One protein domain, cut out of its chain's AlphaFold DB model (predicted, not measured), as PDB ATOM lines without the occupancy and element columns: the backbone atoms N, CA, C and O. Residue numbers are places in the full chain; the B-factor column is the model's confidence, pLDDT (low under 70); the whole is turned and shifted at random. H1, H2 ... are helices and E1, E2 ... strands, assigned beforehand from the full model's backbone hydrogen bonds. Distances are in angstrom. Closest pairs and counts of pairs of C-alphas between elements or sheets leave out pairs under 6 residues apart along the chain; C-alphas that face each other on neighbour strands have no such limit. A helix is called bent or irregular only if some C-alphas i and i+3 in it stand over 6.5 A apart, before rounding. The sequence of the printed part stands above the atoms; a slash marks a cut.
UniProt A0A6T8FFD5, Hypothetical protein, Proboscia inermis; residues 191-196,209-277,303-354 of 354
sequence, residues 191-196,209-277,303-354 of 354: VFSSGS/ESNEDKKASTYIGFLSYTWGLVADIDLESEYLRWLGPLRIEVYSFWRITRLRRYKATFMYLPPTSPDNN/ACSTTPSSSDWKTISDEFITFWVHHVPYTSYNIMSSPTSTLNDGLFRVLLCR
ATOM      1  N   VAL A 191     141.758 140.719 169.121       83.50
ATOM      2  CA  VAL A 191     143.090 141.196 168.718       83.50
ATOM      3  C   VAL A 191     143.578 142.213 169.738       83.50
ATOM      4  O   VAL A 191     142.913 143.214 169.980       83.50
ATOM      5  N   PHE A 192     144.750 141.966 170.318       79.81
ATOM      6  CA  PHE A 192     145.367 142.837 171.314       79.81
ATOM      7  C   PHE A 192     146.419 143.714 170.632       79.81
ATOM      8  O   PHE A 192     147.375 143.188 170.059       79.81
ATOM      9  N   SER A 193     146.252 145.039 170.665       72.62
ATOM     10  CA  SER A 193     147.232 145.949 170.062       72.62
ATOM     11  C   SER A 193     148.366 146.275 171.034       72.62
ATOM     12  O   SER A 193     148.187 146.955 172.046       72.62
ATOM     13  N   SER A 194     149.580 145.857 170.681       53.50
ATOM     14  CA  SER A 194     150.803 146.182 171.417       53.50
ATOM     15  C   SER A 194     151.485 147.448 170.864       53.50
ATOM     16  O   SER A 194     152.646 147.411 170.485       53.50
ATOM     17  N   GLY A 195     150.784 148.587 170.761       50.75
ATOM     18  CA  GLY A 195     151.423 149.869 170.390       50.75
ATOM     19  C   GLY A 195     150.510 151.095 170.486       50.75
ATOM     20  O   GLY A 195     149.312 150.980 170.251       50.75
ATOM     21  N   SER A 196     151.017 152.237 170.962       41.38
ATOM     22  CA  SER A 196     150.282 153.511 171.053       41.38
ATOM     23  C   SER A 196     149.941 154.010 169.644       41.38
ATOM     24  O   SER A 196     150.753 154.666 169.001       41.38
ATOM     25  N   GLU A 209     135.594 146.687 183.637       45.09
ATOM     26  CA  GLU A 209     136.885 146.259 183.078       45.09
ATOM     27  C   GLU A 209     138.091 147.105 183.523       45.09
ATOM     28  O   GLU A 209     138.031 148.331 183.673       45.09
ATOM     29  N   SER A 210     139.210 146.409 183.738       40.09
ATOM     30  CA  SER A 210     140.498 146.970 184.146       40.09
ATOM     31  C   SER A 210     141.141 147.805 183.024       40.09
ATOM     32  O   SER A 210     140.786 147.697 181.853       40.09
ATOM     33  N   ASN A 211     142.114 148.663 183.356       43.19
ATOM     34  CA  ASN A 211     142.785 149.531 182.374       43.19
ATOM     35  C   ASN A 211     143.514 148.773 181.236       43.19
ATOM     36  O   ASN A 211     143.833 149.409 180.232       43.19
ATOM     37  N   GLU A 212     143.757 147.463 181.356       44.94
ATOM     38  CA  GLU A 212     144.428 146.642 180.332       44.94
ATOM     39  C   GLU A 212     143.495 146.173 179.200       44.94
ATOM     40  O   GLU A 212     143.946 146.020 178.063       44.94
ATOM     41  N   ASP A 213     142.186 146.043 179.447       48.78
ATOM     42  CA  ASP A 213     141.199 145.631 178.430       48.78
ATOM     43  C   ASP A 213     140.884 146.730 177.400       48.78
ATOM     44  O   ASP A 213     140.311 146.472 176.340       48.78
ATOM     45  N   LYS A 214     141.350 147.962 177.644       49.94
ATOM     46  CA  LYS A 214     141.067 149.166 176.839       49.94
ATOM     47  C   LYS A 214     141.684 149.180 175.433       49.94
ATOM     48  O   LYS A 214     141.661 150.214 174.768       49.94
ATOM     49  N   LYS A 215     142.259 148.070 174.961       61.75
ATOM     50  CA  LYS A 215     143.021 148.029 173.703       61.75
ATOM     51  C   LYS A 215     142.839 146.765 172.868       61.75
ATOM     52  O   LYS A 215     143.689 146.435 172.032       61.75
ATOM     53  N   ALA A 216     141.749 146.049 173.110       70.44
ATOM     54  CA  ALA A 216     141.396 144.878 172.337       70.44
ATOM     55  C   ALA A 216     140.241 145.178 171.377       70.44
ATOM     56  O   ALA A 216     139.203 145.707 171.777       70.44
ATOM     57  N   SER A 217     140.427 144.814 170.111       80.25
ATOM     58  CA  SER A 217     139.386 144.888 169.085       80.25
ATOM     59  C   SER A 217     138.820 143.496 168.830       80.25
ATOM     60  O   SER A 217     139.576 142.521 168.746       80.25
ATOM     61  N   THR A 218     137.497 143.416 168.704       84.62
ATOM     62  CA  THR A 218     136.763 142.156 168.573       84.62
ATOM     63  C   THR A 218     136.069 142.061 167.208       84.62
ATOM     64  O   THR A 218     135.491 143.039 166.734       84.62
ATOM     65  N   TYR A 219     136.143 140.895 166.560       88.56
ATOM     66  CA  TYR A 219     135.628 140.663 165.204       88.56
ATOM     67  C   TYR A 219     134.913 139.321 165.080       88.56
ATOM     68  O   TYR A 219     135.332 138.345 165.696       88.56
ATOM     69  N   ILE A 220     133.896 139.246 164.226       90.25
ATOM     70  CA  ILE A 220     133.247 137.996 163.833       90.25
ATOM     71  C   ILE A 220     133.908 137.461 162.555       90.25
ATOM     72  O   ILE A 220     134.136 138.187 161.592       90.25
ATOM     73  N   GLY A 221     134.206 136.166 162.546       91.12
ATOM     74  CA  GLY A 221     134.690 135.415 161.392       91.12
ATOM     75  C   GLY A 221     133.751 134.303 160.991       91.12
ATOM     76  O   GLY A 221     133.002 133.803 161.815       91.12
ATOM     77  N   PHE A 222     133.838 133.891 159.734       92.25
ATOM     78  CA  PHE A 222     133.024 132.802 159.182       92.25
ATOM     79  C   PHE A 222     133.742 131.987 158.096       92.25
ATOM     80  O   PHE A 222     133.214 130.979 157.644       92.25
ATOM     81  N   LEU A 223     134.908 132.442 157.621       92.75
ATOM     82  CA  LEU A 223     135.602 131.854 156.470       92.75
ATOM     83  C   LEU A 223     136.937 131.242 156.888       92.75
ATOM     84  O   LEU A 223     137.091 130.024 156.994       92.75
ATOM     85  N   SER A 224     137.916 132.100 157.151       91.69
ATOM     86  CA  SER A 224     139.255 131.691 157.542       91.69
ATOM     87  C   SER A 224     139.997 132.807 158.261       91.69
ATOM     88  O   SER A 224     139.681 133.984 158.097       91.69
ATOM     89  N   TYR A 225     141.024 132.424 159.012       90.25
ATOM     90  CA  TYR A 225     142.015 133.333 159.575       90.25
ATOM     91  C   TYR A 225     143.406 132.905 159.120       90.25
ATOM     92  O   TYR A 225     143.771 131.736 159.257       90.25
ATOM     93  N   THR A 226     144.177 133.846 158.587       92.00
ATOM     94  CA  THR A 226     145.505 133.606 158.019       92.00
ATOM     95  C   THR A 226     146.550 134.465 158.722       92.00
ATOM     96  O   THR A 226     146.295 135.600 159.122       92.00
ATOM     97  N   TRP A 227     147.751 133.914 158.883       91.81
ATOM     98  CA  TRP A 227     148.931 134.635 159.353       91.81
ATOM     99  C   TRP A 227     150.194 134.059 158.705       91.81
ATOM    100  O   TRP A 227     150.272 132.855 158.463       91.81
ATOM    101  N   GLY A 228     151.188 134.908 158.437       94.19
ATOM    102  CA  GLY A 228     152.403 134.533 157.713       94.19
ATOM    103  C   GLY A 228     152.196 134.576 156.199       94.19
ATOM    104  O   GLY A 228     151.537 135.482 155.698       94.19
ATOM    105  N   LEU A 229     152.743 133.599 155.470       94.94
ATOM    106  CA  LEU A 229     152.801 133.584 154.004       94.94
ATOM    107  C   LEU A 229     151.471 133.931 153.322       94.94
ATOM    108  O   LEU A 229     151.463 134.794 152.451       94.94
ATOM    109  N   VAL A 230     150.366 133.282 153.708       93.75
ATOM    110  CA  VAL A 230     149.059 133.510 153.062       93.75
ATOM    111  C   VAL A 230     148.558 134.935 153.315       93.75
ATOM    112  O   VAL A 230     148.128 135.603 152.383       93.75
ATOM    113  N   ALA A 231     148.696 135.443 154.544       92.94
ATOM    114  CA  ALA A 231     148.305 136.814 154.878       92.94
ATOM    115  C   ALA A 231     149.174 137.859 154.159       92.94
ATOM    116  O   ALA A 231     148.663 138.876 153.696       92.94
ATOM    117  N   ASP A 232     150.478 137.602 154.030       94.25
ATOM    118  CA  ASP A 232     151.387 138.448 153.256       94.25
ATOM    119  C   ASP A 232     150.996 138.467 151.772       94.25
ATOM    120  O   ASP A 232     151.018 139.529 151.157       94.25
ATOM    121  N   ILE A 233     150.609 137.321 151.197       94.00
ATOM    122  CA  ILE A 233     150.116 137.247 149.814       94.00
ATOM    123  C   ILE A 233     148.839 138.072 149.654       94.00
ATOM    124  O   ILE A 233     148.753 138.881 148.729       94.00
ATOM    125  N   ASP A 234     147.871 137.909 150.552       90.12
ATOM    126  CA  ASP A 234     146.604 138.639 150.491       90.12
ATOM    127  C   ASP A 234     146.821 140.156 150.591       90.12
ATOM    128  O   ASP A 234     146.343 140.902 149.738       90.12
ATOM    129  N   LEU A 235     147.587 140.612 151.589       90.38
ATOM    130  CA  LEU A 235     147.826 142.036 151.841       90.38
ATOM    131  C   LEU A 235     148.706 142.679 150.773       90.38
ATOM    132  O   LEU A 235     148.377 143.741 150.240       90.38
ATOM    133  N   GLU A 236     149.847 142.067 150.473       93.44
ATOM    134  CA  GLU A 236     150.819 142.681 149.584       93.44
ATOM    135  C   GLU A 236     150.399 142.541 148.106       93.44
ATOM    136  O   GLU A 236     150.861 143.329 147.292       93.44
ATOM    137  N   SER A 237     149.485 141.635 147.727       92.56
ATOM    138  CA  SER A 237     148.951 141.567 146.350       92.56
ATOM    139  C   SER A 237     147.864 142.607 146.036       92.56
ATOM    140  O   SER A 237     147.443 142.722 144.881       92.56
ATOM    141  N   GLU A 238     147.406 143.403 147.011       88.19
ATOM    142  CA  GLU A 238     146.317 144.371 146.803       88.19
ATOM    143  C   GLU A 238     146.637 145.439 145.744       88.19
ATOM    144  O   GLU A 238     145.746 145.854 145.004       88.19
ATOM    145  N   TYR A 239     147.905 145.823 145.556       89.25
ATOM    146  CA  TYR A 239     148.276 146.756 144.479       89.25
ATOM    147  C   TYR A 239     148.108 146.152 143.066       89.25
ATOM    148  O   TYR A 239     148.055 146.885 142.078       89.25
ATOM    149  N   LEU A 240     147.971 144.824 142.961       89.81
ATOM    150  CA  LEU A 240     147.677 144.078 141.732       89.81
ATOM    151  C   LEU A 240     146.182 143.750 141.589       89.81
ATOM    152  O   LEU A 240     145.820 142.858 140.825       89.81
ATOM    153  N   ARG A 241     145.279 144.443 142.299       83.81
ATOM    154  CA  ARG A 241     143.828 144.176 142.237       83.81
ATOM    155  C   ARG A 241     143.244 144.234 140.820       83.81
ATOM    156  O   ARG A 241     142.287 143.519 140.536       83.81
ATOM    157  N   TRP A 242     143.851 145.015 139.925       85.44
ATOM    158  CA  TRP A 242     143.486 145.085 138.504       85.44
ATOM    159  C   TRP A 242     143.685 143.759 137.747       85.44
ATOM    160  O   TRP A 242     143.034 143.542 136.730       85.44
ATOM    161  N   LEU A 243     144.537 142.858 138.251       87.00
ATOM    162  CA  LEU A 243     144.796 141.535 137.674       87.00
ATOM    163  C   LEU A 243     143.721 140.497 138.066       87.00
ATOM    164  O   LEU A 243     143.754 139.351 137.620       87.00
ATOM    165  N   GLY A 244     142.755 140.874 138.908       82.88
ATOM    166  CA  GLY A 244     141.705 139.965 139.365       82.88
ATOM    167  C   GLY A 244     142.268 138.789 140.183       82.88
ATOM    168  O   GLY A 244     143.240 138.976 140.917       82.88
ATOM    169  N   PRO A 245     141.676 137.580 140.090       82.75
ATOM    170  CA  PRO A 245     142.107 136.411 140.869       82.75
ATOM    171  C   PRO A 245     143.583 136.027 140.680       82.75
ATOM    172  O   PRO A 245     144.231 135.603 141.635       82.75
ATOM    173  N   LEU A 246     144.140 136.246 139.482       88.50
ATOM    174  CA  LEU A 246     145.533 135.924 139.147       88.50
ATOM    175  C   LEU A 246     146.554 136.663 140.024       88.50
ATOM    176  O   LEU A 246     147.695 136.216 140.145       88.50
ATOM    177  N   ARG A 247     146.163 137.767 140.679       90.31
ATOM    178  CA  ARG A 247     147.032 138.478 141.629       90.31
ATOM    179  C   ARG A 247     147.553 137.558 142.731       90.31
ATOM    180  O   ARG A 247     148.713 137.677 143.110       90.31
ATOM    181  N   ILE A 248     146.716 136.631 143.206       91.38
ATOM    182  CA  ILE A 248     147.078 135.704 144.278       91.38
ATOM    183  C   ILE A 248     148.130 134.725 143.769       91.38
ATOM    184  O   ILE A 248     149.131 134.514 144.443       91.38
ATOM    185  N   GLU A 249     147.968 134.185 142.561       91.81
ATOM    186  CA  GLU A 249     148.914 133.237 141.959       91.81
ATOM    187  C   GLU A 249     150.281 133.879 141.691       91.81
ATOM    188  O   GLU A 249     151.314 133.361 142.122       91.81
ATOM    189  N   VAL A 250     150.287 135.050 141.045       93.12
ATOM    190  CA  VAL A 250     151.515 135.798 140.732       93.12
ATOM    191  C   VAL A 250     152.272 136.151 142.006       93.12
ATOM    192  O   VAL A 250     153.487 135.953 142.100       93.12
ATOM    193  N   TYR A 251     151.554 136.651 143.011       94.44
ATOM    194  CA  TYR A 251     152.176 137.058 144.259       94.44
ATOM    195  C   TYR A 251     152.623 135.861 145.102       94.44
ATOM    196  O   TYR A 251     153.693 135.908 145.709       94.44
ATOM    197  N   SER A 252     151.869 134.757 145.075       93.50
ATOM    198  CA  SER A 252     152.268 133.489 145.695       93.50
ATOM    199  C   SER A 252     153.604 133.012 145.143       93.50
ATOM    200  O   SER A 252     154.515 132.724 145.917       93.50
ATOM    201  N   PHE A 253     153.765 132.997 143.814       94.56
ATOM    202  CA  PHE A 253     155.029 132.621 143.184       94.56
ATOM    203  C   PHE A 253     156.178 133.521 143.653       94.56
ATOM    204  O   PHE A 253     157.208 133.028 144.119       94.56
ATOM    205  N   TRP A 254     155.984 134.842 143.618       94.38
ATOM    206  CA  TRP A 254     156.992 135.794 144.085       94.38
ATOM    207  C   TRP A 254     157.382 135.553 145.553       94.38
ATOM    208  O   TRP A 254     158.571 135.489 145.877       94.38
ATOM    209  N   ARG A 255     156.404 135.333 146.438       94.12
ATOM    210  CA  ARG A 255     156.640 135.075 147.865       94.12
ATOM    211  C   ARG A 255     157.290 133.736 148.156       94.12
ATOM    212  O   ARG A 255     158.098 133.674 149.078       94.12
ATOM    213  N   ILE A 256     157.005 132.703 147.372       94.44
ATOM    214  CA  ILE A 256     157.662 131.399 147.504       94.44
ATOM    215  C   ILE A 256     159.155 131.517 147.168       94.44
ATOM    216  O   ILE A 256     159.982 130.960 147.887       94.44
ATOM    217  N   THR A 257     159.533 132.311 146.155       94.56
ATOM    218  CA  THR A 257     160.960 132.549 145.843       94.56
ATOM    219  C   THR A 257     161.701 133.359 146.916       94.56
ATOM    220  O   THR A 257     162.929 133.326 146.976       94.56
ATOM    221  N   ARG A 258     160.971 134.089 147.771       93.88
ATOM    222  CA  ARG A 258     161.498 134.946 148.850       93.88
ATOM    223  C   ARG A 258     160.799 134.649 150.174       93.88
ATOM    224  O   ARG A 258     160.230 135.539 150.812       93.88
ATOM    225  N   LEU A 259     160.815 133.375 150.549       94.62
ATOM    226  CA  LEU A 259     160.067 132.873 151.693       94.62
ATOM    227  C   LEU A 259     160.517 133.552 152.994       94.62
ATOM    228  O   LEU A 259     161.706 133.601 153.309       94.62
ATOM    229  N   ARG A 260     159.550 134.061 153.762       94.19
ATOM    230  CA  ARG A 260     159.770 134.591 155.112       94.19
ATOM    231  C   ARG A 260     159.379 133.528 156.137       94.19
ATOM    232  O   ARG A 260     158.469 132.737 155.893       94.19
ATOM    233  N   ARG A 261     160.059 133.541 157.280       94.81
ATOM    234  CA  ARG A 261     159.712 132.752 158.464       94.81
ATOM    235  C   ARG A 261     159.404 133.688 159.615       94.81
ATOM    236  O   ARG A 261     160.006 134.756 159.731       94.81
ATOM    237  N   TYR A 262     158.477 133.273 160.458       93.06
ATOM    238  CA  TYR A 262     157.934 134.097 161.518       93.06
ATOM    239  C   TYR A 262     157.966 133.316 162.826       93.06
ATOM    240  O   TYR A 262     157.395 132.232 162.929       93.06
ATOM    241  N   LYS A 263     158.622 133.876 163.843       93.00
ATOM    242  CA  LYS A 263     158.631 133.301 165.191       93.00
ATOM    243  C   LYS A 263     157.297 133.579 165.863       93.00
ATOM    244  O   LYS A 263     156.920 134.742 166.008       93.00
ATOM    245  N   ALA A 264     156.602 132.531 166.284       89.62
ATOM    246  CA  ALA A 264     155.350 132.670 167.013       89.62
ATOM    247  C   ALA A 264     155.145 131.545 168.027       89.62
ATOM    248  O   ALA A 264     155.786 130.497 167.981       89.62
ATOM    249  N   THR A 265     154.203 131.786 168.935       87.50
ATOM    250  CA  THR A 265     153.655 130.773 169.830       87.50
ATOM    251  C   THR A 265     152.189 130.586 169.482       87.50
ATOM    252  O   THR A 265     151.397 131.526 169.561       87.50
ATOM    253  N   PHE A 266     151.836 129.372 169.085       86.50
ATOM    254  CA  PHE A 266     150.478 128.950 168.804       86.50
ATOM    255  C   PHE A 266     149.941 128.119 169.967       86.50
ATOM    256  O   PHE A 266     150.598 127.189 170.430       86.50
ATOM    257  N   MET A 267     148.740 128.448 170.431       85.94
ATOM    258  CA  MET A 267     148.071 127.747 171.524       85.94
ATOM    259  C   MET A 267     146.674 127.343 171.079       85.94
ATOM    260  O   MET A 267     145.954 128.158 170.500       85.94
ATOM    261  N   TYR A 268     146.287 126.098 171.345       85.75
ATOM    262  CA  TYR A 268     144.979 125.580 170.963       85.75
ATOM    263  C   TYR A 268     144.443 124.563 171.962       85.75
ATOM    264  O   TYR A 268     145.199 123.838 172.607       85.75
ATOM    265  N   LEU A 269     143.119 124.490 172.043       84.25
ATOM    266  CA  LEU A 269     142.410 123.462 172.786       84.25
ATOM    267  C   LEU A 269     141.978 122.362 171.801       84.25
ATOM    268  O   LEU A 269     141.160 122.641 170.920       84.25
ATOM    269  N   PRO A 270     142.537 121.141 171.875       84.56
ATOM    270  CA  PRO A 270     142.079 120.037 171.039       84.56
ATOM    271  C   PRO A 270     140.645 119.613 171.418       84.56
ATOM    272  O   PRO A 270     140.237 119.797 172.567       84.56
ATOM    273  N   PRO A 271     139.883 119.010 170.489       82.12
ATOM    274  CA  PRO A 271     138.579 118.437 170.815       82.12
ATOM    275  C   PRO A 271     138.720 117.322 171.864       82.12
ATOM    276  O   PRO A 271     139.690 116.566 171.856       82.12
ATOM    277  N   THR A 272     137.734 117.207 172.756       71.31
ATOM    278  CA  THR A 272     137.753 116.317 173.933       71.31
ATOM    279  C   THR A 272     137.784 114.818 173.588       71.31
ATOM    280  O   THR A 272     138.084 114.002 174.454       71.31
ATOM    281  N   SER A 273     137.518 114.432 172.335       59.34
ATOM    282  CA  SER A 273     137.632 113.050 171.856       59.34
ATOM    283  C   SER A 273     138.736 112.927 170.793       59.34
ATOM    284  O   SER A 273     138.560 113.449 169.687       59.34
ATOM    285  N   PRO A 274     139.850 112.240 171.092       51.59
ATOM    286  CA  PRO A 274     140.832 111.863 170.091       51.59
ATOM    287  C   PRO A 274     140.348 110.597 169.365       51.59
ATOM    288  O   PRO A 274     140.071 109.581 169.992       51.59
ATOM    289  N   ASP A 275     140.272 110.693 168.041       43.75
ATOM    290  CA  ASP A 275     140.247 109.593 167.071       43.75
ATOM    291  C   ASP A 275     138.962 108.750 166.892       43.75
ATOM    292  O   ASP A 275     138.330 108.247 167.814       43.75
ATOM    293  N   ASN A 276     138.652 108.543 165.605       40.09
ATOM    294  CA  ASN A 276     137.743 107.544 165.031       40.09
ATOM    295  C   ASN A 276     136.237 107.786 165.184       40.09
ATOM    296  O   ASN A 276     135.524 106.985 165.778       40.09
ATOM    297  N   ASN A 277     135.753 108.881 164.588       41.19
ATOM    298  CA  ASN A 277     134.550 108.936 163.736       41.19
ATOM    299  C   ASN A 277     134.053 110.387 163.650       41.19
ATOM    300  O   ASN A 277     132.992 110.733 164.176       41.19
ATOM    301  N   ALA A 303     138.067 134.637 178.182       38.12
ATOM    302  CA  ALA A 303     139.234 134.667 179.050       38.12
ATOM    303  C   ALA A 303     140.455 134.199 178.236       38.12
ATOM    304  O   ALA A 303     141.013 133.128 178.452       38.12
ATOM    305  N   CYS A 304     140.872 135.006 177.260       39.22
ATOM    306  CA  CYS A 304     142.207 134.949 176.695       39.22
ATOM    307  C   CYS A 304     143.147 135.580 177.719       39.22
ATOM    308  O   CYS A 304     143.694 136.659 177.499       39.22
ATOM    309  N   SER A 305     143.290 134.925 178.867       40.75
ATOM    310  CA  SER A 305     144.447 135.182 179.701       40.75
ATOM    311  C   SER A 305     145.667 134.752 178.889       40.75
ATOM    312  O   SER A 305     145.662 133.705 178.238       40.75
ATOM    313  N   THR A 306     146.714 135.574 178.889       42.72
ATOM    314  CA  THR A 306     148.027 135.236 178.317       42.72
ATOM    315  C   THR A 306     148.622 133.965 178.936       42.72
ATOM    316  O   THR A 306     149.590 133.418 178.413       42.72
ATOM    317  N   THR A 307     148.008 133.461 180.008       43.97
ATOM    318  CA  THR A 307     148.225 132.143 180.592       43.97
ATOM    319  C   THR A 307     146.944 131.300 180.492       43.97
ATOM    320  O   THR A 307     145.926 131.697 181.066       43.97
ATOM    321  N   PRO A 308     146.950 130.139 179.812       51.56
ATOM    322  CA  PRO A 308     145.797 129.242 179.785       51.56
ATOM    323  C   PRO A 308     145.481 128.784 181.212       51.56
ATOM    324  O   PRO A 308     146.361 128.337 181.943       51.56
ATOM    325  N   SER A 309     144.224 128.919 181.625       51.06
ATOM    326  CA  SER A 309     143.776 128.588 182.980       51.06
ATOM    327  C   SER A 309     143.597 127.081 183.224       51.06
ATOM    328  O   SER A 309     143.392 126.684 184.370       51.06
ATOM    329  N   SER A 310     143.685 126.238 182.186       58.38
ATOM    330  CA  SER A 310     143.531 124.779 182.277       58.38
ATOM    331  C   SER A 310     144.703 124.016 181.645       58.38
ATOM    332  O   SER A 310     145.314 124.471 180.677       58.38
ATOM    333  N   SER A 311     144.986 122.823 182.175       61.12
ATOM    334  CA  SER A 311     146.036 121.892 181.724       61.12
ATOM    335  C   SER A 311     145.838 121.316 180.316       61.12
ATOM    336  O   SER A 311     146.720 120.622 179.818       61.12
ATOM    337  N   ASP A 312     144.696 121.575 179.677       78.56
ATOM    338  CA  ASP A 312     144.283 120.895 178.441       78.56
ATOM    339  C   ASP A 312     144.733 121.620 177.164       78.56
ATOM    340  O   ASP A 312     144.676 121.063 176.063       78.56
ATOM    341  N   TRP A 313     145.183 122.871 177.290       82.06
ATOM    342  CA  TRP A 313     145.704 123.641 176.165       82.06
ATOM    343  C   TRP A 313     147.052 123.094 175.706       82.06
ATOM    344  O   TRP A 313     147.965 122.861 176.496       82.06
ATOM    345  N   LYS A 314     147.199 122.945 174.392       84.56
ATOM    346  CA  LYS A 314     148.453 122.575 173.743       84.56
ATOM    347  C   LYS A 314     149.142 123.823 173.206       84.56
ATOM    348  O   LYS A 314     148.497 124.669 172.590       84.56
ATOM    349  N   THR A 315     150.456 123.897 173.397       86.50
ATOM    350  CA  THR A 315     151.296 125.024 172.971       86.50
ATOM    351  C   THR A 315     152.371 124.547 172.005       86.50
ATOM    352  O   THR A 315     153.019 123.529 172.237       86.50
ATOM    353  N   ILE A 316     152.573 125.300 170.929       88.38
ATOM    354  CA  ILE A 316     153.614 125.085 169.929       88.38
ATOM    355  C   ILE A 316     154.334 126.417 169.721       88.38
ATOM    356  O   ILE A 316     153.737 127.366 169.223       88.38
ATOM    357  N   SER A 317     155.612 126.484 170.078       92.06
ATOM    358  CA  SER A 317     156.470 127.642 169.811       92.06
ATOM    359  C   SER A 317     157.525 127.244 168.794       92.06
ATOM    360  O   SER A 317     158.309 126.336 169.062       92.06
ATOM    361  N   ASP A 318     157.514 127.883 167.629       93.00
ATOM    362  CA  ASP A 318     158.406 127.534 166.521       93.00
ATOM    363  C   ASP A 318     158.584 128.720 165.555       93.00
ATOM    364  O   ASP A 318     157.959 129.781 165.702       93.00
ATOM    365  N   GLU A 319     159.444 128.537 164.557       94.19
ATOM    366  CA  GLU A 319     159.402 129.319 163.328       94.19
ATOM    367  C   GLU A 319     158.362 128.719 162.383       94.19
ATOM    368  O   GLU A 319     158.360 127.523 162.111       94.19
ATOM    369  N   PHE A 320     157.466 129.563 161.885       93.31
ATOM    370  CA  PHE A 320     156.408 129.156 160.972       93.31
ATOM    371  C   PHE A 320     156.516 129.911 159.654       93.31
ATOM    372  O   PHE A 320     156.896 131.082 159.617       93.31
ATOM    373  N   ILE A 321     156.111 129.253 158.575       94.94
ATOM    374  CA  ILE A 321     155.866 129.878 157.274       94.94
ATOM    375  C   ILE A 321     154.460 130.472 157.250       94.94
ATOM    376  O   ILE A 321     154.270 131.616 156.840       94.94
ATOM    377  N   THR A 322     153.461 129.694 157.676       94.12
ATOM    378  CA  THR A 322     152.066 130.134 157.686       94.12
ATOM    379  C   THR A 322     151.246 129.401 158.733       94.12
ATOM    380  O   THR A 322     151.468 128.225 159.032       94.12
ATOM    381  N   PHE A 323     150.246 130.111 159.226       91.12
ATOM    382  CA  PHE A 323     149.154 129.598 160.028       91.12
ATOM    383  C   PHE A 323     147.848 129.894 159.299       91.12
ATOM    384  O   PHE A 323     147.612 131.035 158.895       91.12
ATOM    385  N   TRP A 324     147.014 128.874 159.106       93.00
ATOM    386  CA  TRP A 324     145.754 129.020 158.388       93.00
ATOM    387  C   TRP A 324     144.639 128.227 159.064       93.00
ATOM    388  O   TRP A 324     144.629 126.997 159.080       93.00
ATOM    389  N   VAL A 325     143.695 128.959 159.643       92.06
ATOM    390  CA  VAL A 325     142.499 128.437 160.299       92.06
ATOM    391  C   VAL A 325     141.336 128.496 159.330       92.06
ATOM    392  O   VAL A 325     141.108 129.537 158.717       92.06
ATOM    393  N   HIS A 326     140.573 127.418 159.250       93.31
ATOM    394  CA  HIS A 326     139.443 127.273 158.347       93.31
ATOM    395  C   HIS A 326     138.165 126.983 159.121       93.31
ATOM    396  O   HIS A 326     138.157 126.157 160.040       93.31
ATOM    397  N   HIS A 327     137.103 127.666 158.707       91.25
ATOM    398  CA  HIS A 327     135.718 127.365 159.068       91.25
ATOM    399  C   HIS A 327     135.041 126.501 158.014       91.25
ATOM    400  O   HIS A 327     134.204 125.668 158.329       91.25
ATOM    401  N   VAL A 328     135.407 126.712 156.750       92.62
ATOM    402  CA  VAL A 328     134.740 126.113 155.597       92.62
ATOM    403  C   VAL A 328     135.750 125.482 154.635       92.62
ATOM    404  O   VAL A 328     136.945 125.790 154.722       92.62
ATOM    405  N   PRO A 329     135.311 124.599 153.716       92.06
ATOM    406  CA  PRO A 329     136.239 123.879 152.848       92.06
ATOM    407  C   PRO A 329     136.986 124.737 151.830       92.06
ATOM    408  O   PRO A 329     138.162 124.470 151.556       92.06
ATOM    409  N   TYR A 330     136.320 125.754 151.278       93.00
ATOM    410  CA  TYR A 330     136.863 126.626 150.242       93.00
ATOM    411  C   TYR A 330     137.136 128.027 150.779       93.00
ATOM    412  O   TYR A 330     136.268 128.668 151.365       93.00
ATOM    413  N   THR A 331     138.332 128.537 150.512       90.69
ATOM    414  CA  THR A 331     138.744 129.914 150.849       90.69
ATOM    415  C   THR A 331     138.715 130.847 149.642       90.69
ATOM    416  O   THR A 331     138.703 132.064 149.787       90.69
ATOM    417  N   SER A 332     138.614 130.274 148.443       88.88
ATOM    418  CA  SER A 332     138.289 130.942 147.183       88.88
ATOM    419  C   SER A 332     137.495 129.971 146.304       88.88
ATOM    420  O   SER A 332     137.424 128.780 146.605       88.88
ATOM    421  N   TYR A 333     136.940 130.438 145.186       85.75
ATOM    422  CA  TYR A 333     136.161 129.600 144.264       85.75
ATOM    423  C   TYR A 333     136.954 128.408 143.691       85.75
ATOM    424  O   TYR A 333     136.363 127.397 143.322       85.75
ATOM    425  N   ASN A 334     138.284 128.523 143.641       86.81
ATOM    426  CA  ASN A 334     139.220 127.538 143.098       86.81
ATOM    427  C   ASN A 334     140.206 126.969 144.139       86.81
ATOM    428  O   ASN A 334     141.121 126.241 143.764       86.81
ATOM    429  N   ILE A 335     140.058 127.297 145.428       88.94
ATOM    430  CA  ILE A 335     140.996 126.870 146.480       88.94
ATOM    431  C   ILE A 335     140.229 126.117 147.568       88.94
ATOM    432  O   ILE A 335     139.648 126.730 148.465       88.94
ATOM    433  N   MET A 336     140.261 124.783 147.496       91.44
ATOM    434  CA  MET A 336     139.792 123.896 148.566       91.44
ATOM    435  C   MET A 336     140.922 123.667 149.572       91.44
ATOM    436  O   MET A 336     141.661 122.685 149.493       91.44
ATOM    437  N   SER A 337     141.097 124.601 150.502       91.19
ATOM    438  CA  SER A 337     142.196 124.547 151.470       91.19
ATOM    439  C   SER A 337     141.900 123.670 152.691       91.19
ATOM    440  O   SER A 337     142.830 123.301 153.409       91.19
ATOM    441  N   SER A 338     140.637 123.286 152.929       93.06
ATOM    442  CA  SER A 338     140.281 122.413 154.054       93.06
ATOM    443  C   SER A 338     139.159 121.411 153.736       93.06
ATOM    444  O   SER A 338     138.030 121.578 154.188       93.06
ATOM    445  N   PRO A 339     139.451 120.306 153.027       90.25
ATOM    446  CA  PRO A 339     138.432 119.349 152.571       90.25
ATOM    447  C   PRO A 339     137.595 118.710 153.691       90.25
ATOM    448  O   PRO A 339     136.506 118.207 153.444       90.25
ATOM    449  N   THR A 340     138.112 118.699 154.923       89.12
ATOM    450  CA  THR A 340     137.462 118.105 156.100       89.12
ATOM    451  C   THR A 340     136.700 119.119 156.951       89.12
ATOM    452  O   THR A 340     136.147 118.736 157.987       89.12
ATOM    453  N   SER A 341     136.701 120.403 156.576       90.00
ATOM    454  CA  SER A 341     135.886 121.424 157.238       90.00
ATOM    455  C   SER A 341     134.406 121.190 156.966       90.00
ATOM    456  O   SER A 341     134.032 120.782 155.874       90.00
ATOM    457  N   THR A 342     133.556 121.445 157.954       87.38
ATOM    458  CA  THR A 342     132.103 121.482 157.751       87.38
ATOM    459  C   THR A 342     131.555 122.739 158.393       87.38
ATOM    460  O   THR A 342     132.195 123.323 159.263       87.38
ATOM    461  N   LEU A 343     130.365 123.159 157.969       85.94
ATOM    462  CA  LEU A 343     129.810 124.431 158.412       85.94
ATOM    463  C   LEU A 343     129.519 124.491 159.919       85.94
ATOM    464  O   LEU A 343     129.472 125.598 160.421       85.94
ATOM    465  N   ASN A 344     129.257 123.386 160.637       85.88
ATOM    466  CA  ASN A 344     128.584 123.464 161.952       85.88
ATOM    467  C   ASN A 344     128.969 122.434 163.026       85.88
ATOM    468  O   ASN A 344     128.167 122.126 163.924       85.88
ATOM    469  N   ASP A 345     130.167 121.872 162.946       84.38
ATOM    470  CA  ASP A 345     130.655 120.870 163.905       84.38
ATOM    471  C   ASP A 345     131.335 121.453 165.154       84.38
ATOM    472  O   ASP A 345     131.722 120.707 166.052       84.38
ATOM    473  N   GLY A 346     131.442 122.773 165.255       82.88
ATOM    474  CA  GLY A 346     132.052 123.495 166.364       82.88
ATOM    475  C   GLY A 346     133.578 123.507 166.338       82.88
ATOM    476  O   GLY A 346     134.181 123.947 167.320       82.88
ATOM    477  N   LEU A 347     134.217 123.027 165.263       85.94
ATOM    478  CA  LEU A 347     135.665 122.844 165.181       85.94
ATOM    479  C   LEU A 347     136.302 123.702 164.089       85.94
ATOM    480  O   LEU A 347     135.867 123.738 162.940       85.94
ATOM    481  N   PHE A 348     137.443 124.300 164.418       86.94
ATOM    482  CA  PHE A 348     138.297 124.940 163.424       86.94
ATOM    483  C   PHE A 348     139.358 123.979 162.910       86.94
ATOM    484  O   PHE A 348     139.968 123.234 163.680       86.94
ATOM    485  N   ARG A 349     139.625 124.026 161.603       91.56
ATOM    486  CA  ARG A 349     140.691 123.228 160.989       91.56
ATOM    487  C   ARG A 349     141.915 124.095 160.857       91.56
ATOM    488  O   ARG A 349     141.882 125.137 160.207       91.56
ATOM    489  N   VAL A 350     142.995 123.656 161.477       91.12
ATOM    490  CA  VAL A 350     144.228 124.427 161.563       91.12
ATOM    491  C   VAL A 350     145.295 123.767 160.703       91.12
ATOM    492  O   VAL A 350     145.706 122.642 160.974       91.12
ATOM    493  N   LEU A 351     145.767 124.492 159.693       92.12
ATOM    494  CA  LEU A 351     146.968 124.171 158.937       92.12
ATOM    495  C   LEU A 351     148.135 124.995 159.495       92.12
ATOM    496  O   LEU A 351     148.078 126.225 159.552       92.12
ATOM    497  N   LEU A 352     149.199 124.303 159.893       91.62
ATOM    498  CA  LEU A 352     150.456 124.892 160.349       91.62
ATOM    499  C   LEU A 352     151.577 124.417 159.428       91.62
ATOM    500  O   LEU A 352     151.780 123.213 159.280       91.62
ATOM    501  N   CYS A 353     152.314 125.356 158.842       92.94
ATOM    502  CA  CYS A 353     153.508 125.074 158.049       92.94
ATOM    503  C   CYS A 353     154.729 125.656 158.768       92.94
ATOM    504  O   CYS A 353     154.726 126.846 159.095       92.94
ATOM    505  N   ARG A 354     155.727 124.810 159.038       89.56
ATOM    506  CA  ARG A 354     156.972 125.150 159.738       89.56
ATOM    507  C   ARG A 354     158.099 125.371 158.740       89.56
ATOM    508  O   ARG A 354     158.232 124.513 157.839       89.56
TER     509      ARG A 354
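What this domain is: This is residues 191 to 196, 209 to 277 and 303 to 354 of the 354 residues of the protein "Hypothetical protein" of Proboscia inermis (UniProt A0A6T8FFD5). A small three-stranded sheet, E2 E5 E6, forms the middle, with helix H1 standing up from one face and H2, off the sheet, folding back along H1 as the second arm of a helical hairpin. A two-stranded ribbon, E3 E4, meets the sheet with Tyr 262 and Phe 320 at the end of its strands where Gly 228 of E2 and Cys 353 of E6 lie, and slants away from it on the side opposite the helices; E1 lies off to one side, and the unnamed residues 327 to 348 loop out past the other end of E5 and E6. The printed part has 127 residues, with two named helices and six named strands in the order E1 E2 H1 H2 E3 E4 E5 E6; both sheets are antiparallel. The class is mixed, helices and strands, with 62 residues in named elements, under half. It is only just loose, close to compact, with a radius of gyration of the C-alphas of 17.1 A and spans of 48 by 46 by 27 A.

How they stand to each other: In the sheet, inner strand E5, residues 322 to 326, is antiparallel to edge strands E2, residues 224 to 228, and E6, residues 349 to 353. N 225 and O 325 are 2.9 A apart, and N 351 and O 324 are 2.8 A apart, both within hydrogen-bond range. E5 and E6 form a hairpin. H1, residues 229 to 243, is on the sheet at a height of 11.5 A and stands up from it at 57 degrees, giving two layers, a helix on one face of a sheet. H2, residues 246 to 257, is not on the sheet. H1 and H2 touch, C-alphas 240 and 247 being closest at 5.6 A, at a steep tilt of 44 degrees, opposite ways, as a helical hairpin. Every O i to N i+4 pair of H2 is within hydrogen-bond range; in H1 5 of 11 are, beside 7 of 12 O i to N i+3 pairs. E3, residues 262 to 268, and E4, residues 314 to 320, are antiparallel at 162 degrees, with N 266 and O 316 at 2.8 A. The closest C-alphas of E4 and E6, Phe 320 and Cys 353, are 5.8 A apart. E1, residues 216 to 221, pairs with no named strand, but residues 191 to 192 pair antiparallel with its residues 216 to 217.

Where its parts are: E1 begins at C-alpha 216, (141.396, 144.878, 172.337), and spans 15.9 A. H1 spans 19.8 A and is irregular, C-alphas 239 and 242 being 7.8 A apart; H2 spans 17.2 A. E3 spans 18.2 A and E4 16.4 A. E6 ends at C-alpha 353, (153.508, 125.074, 158.049).

The domain as a whole: The C-alphas farthest apart, those of Trp 242 and Ser 311, are 49.1 A apart. Residues 197 to 208 and 278 to 302 are not printed, with C-alpha gaps of 19.4 A and 30.3 A. The link from E5 to E6 is long, 22 residues. Model confidence is under 70 at residues 194 to 196, 209 to 215, 273 to 277 and 303 to 311.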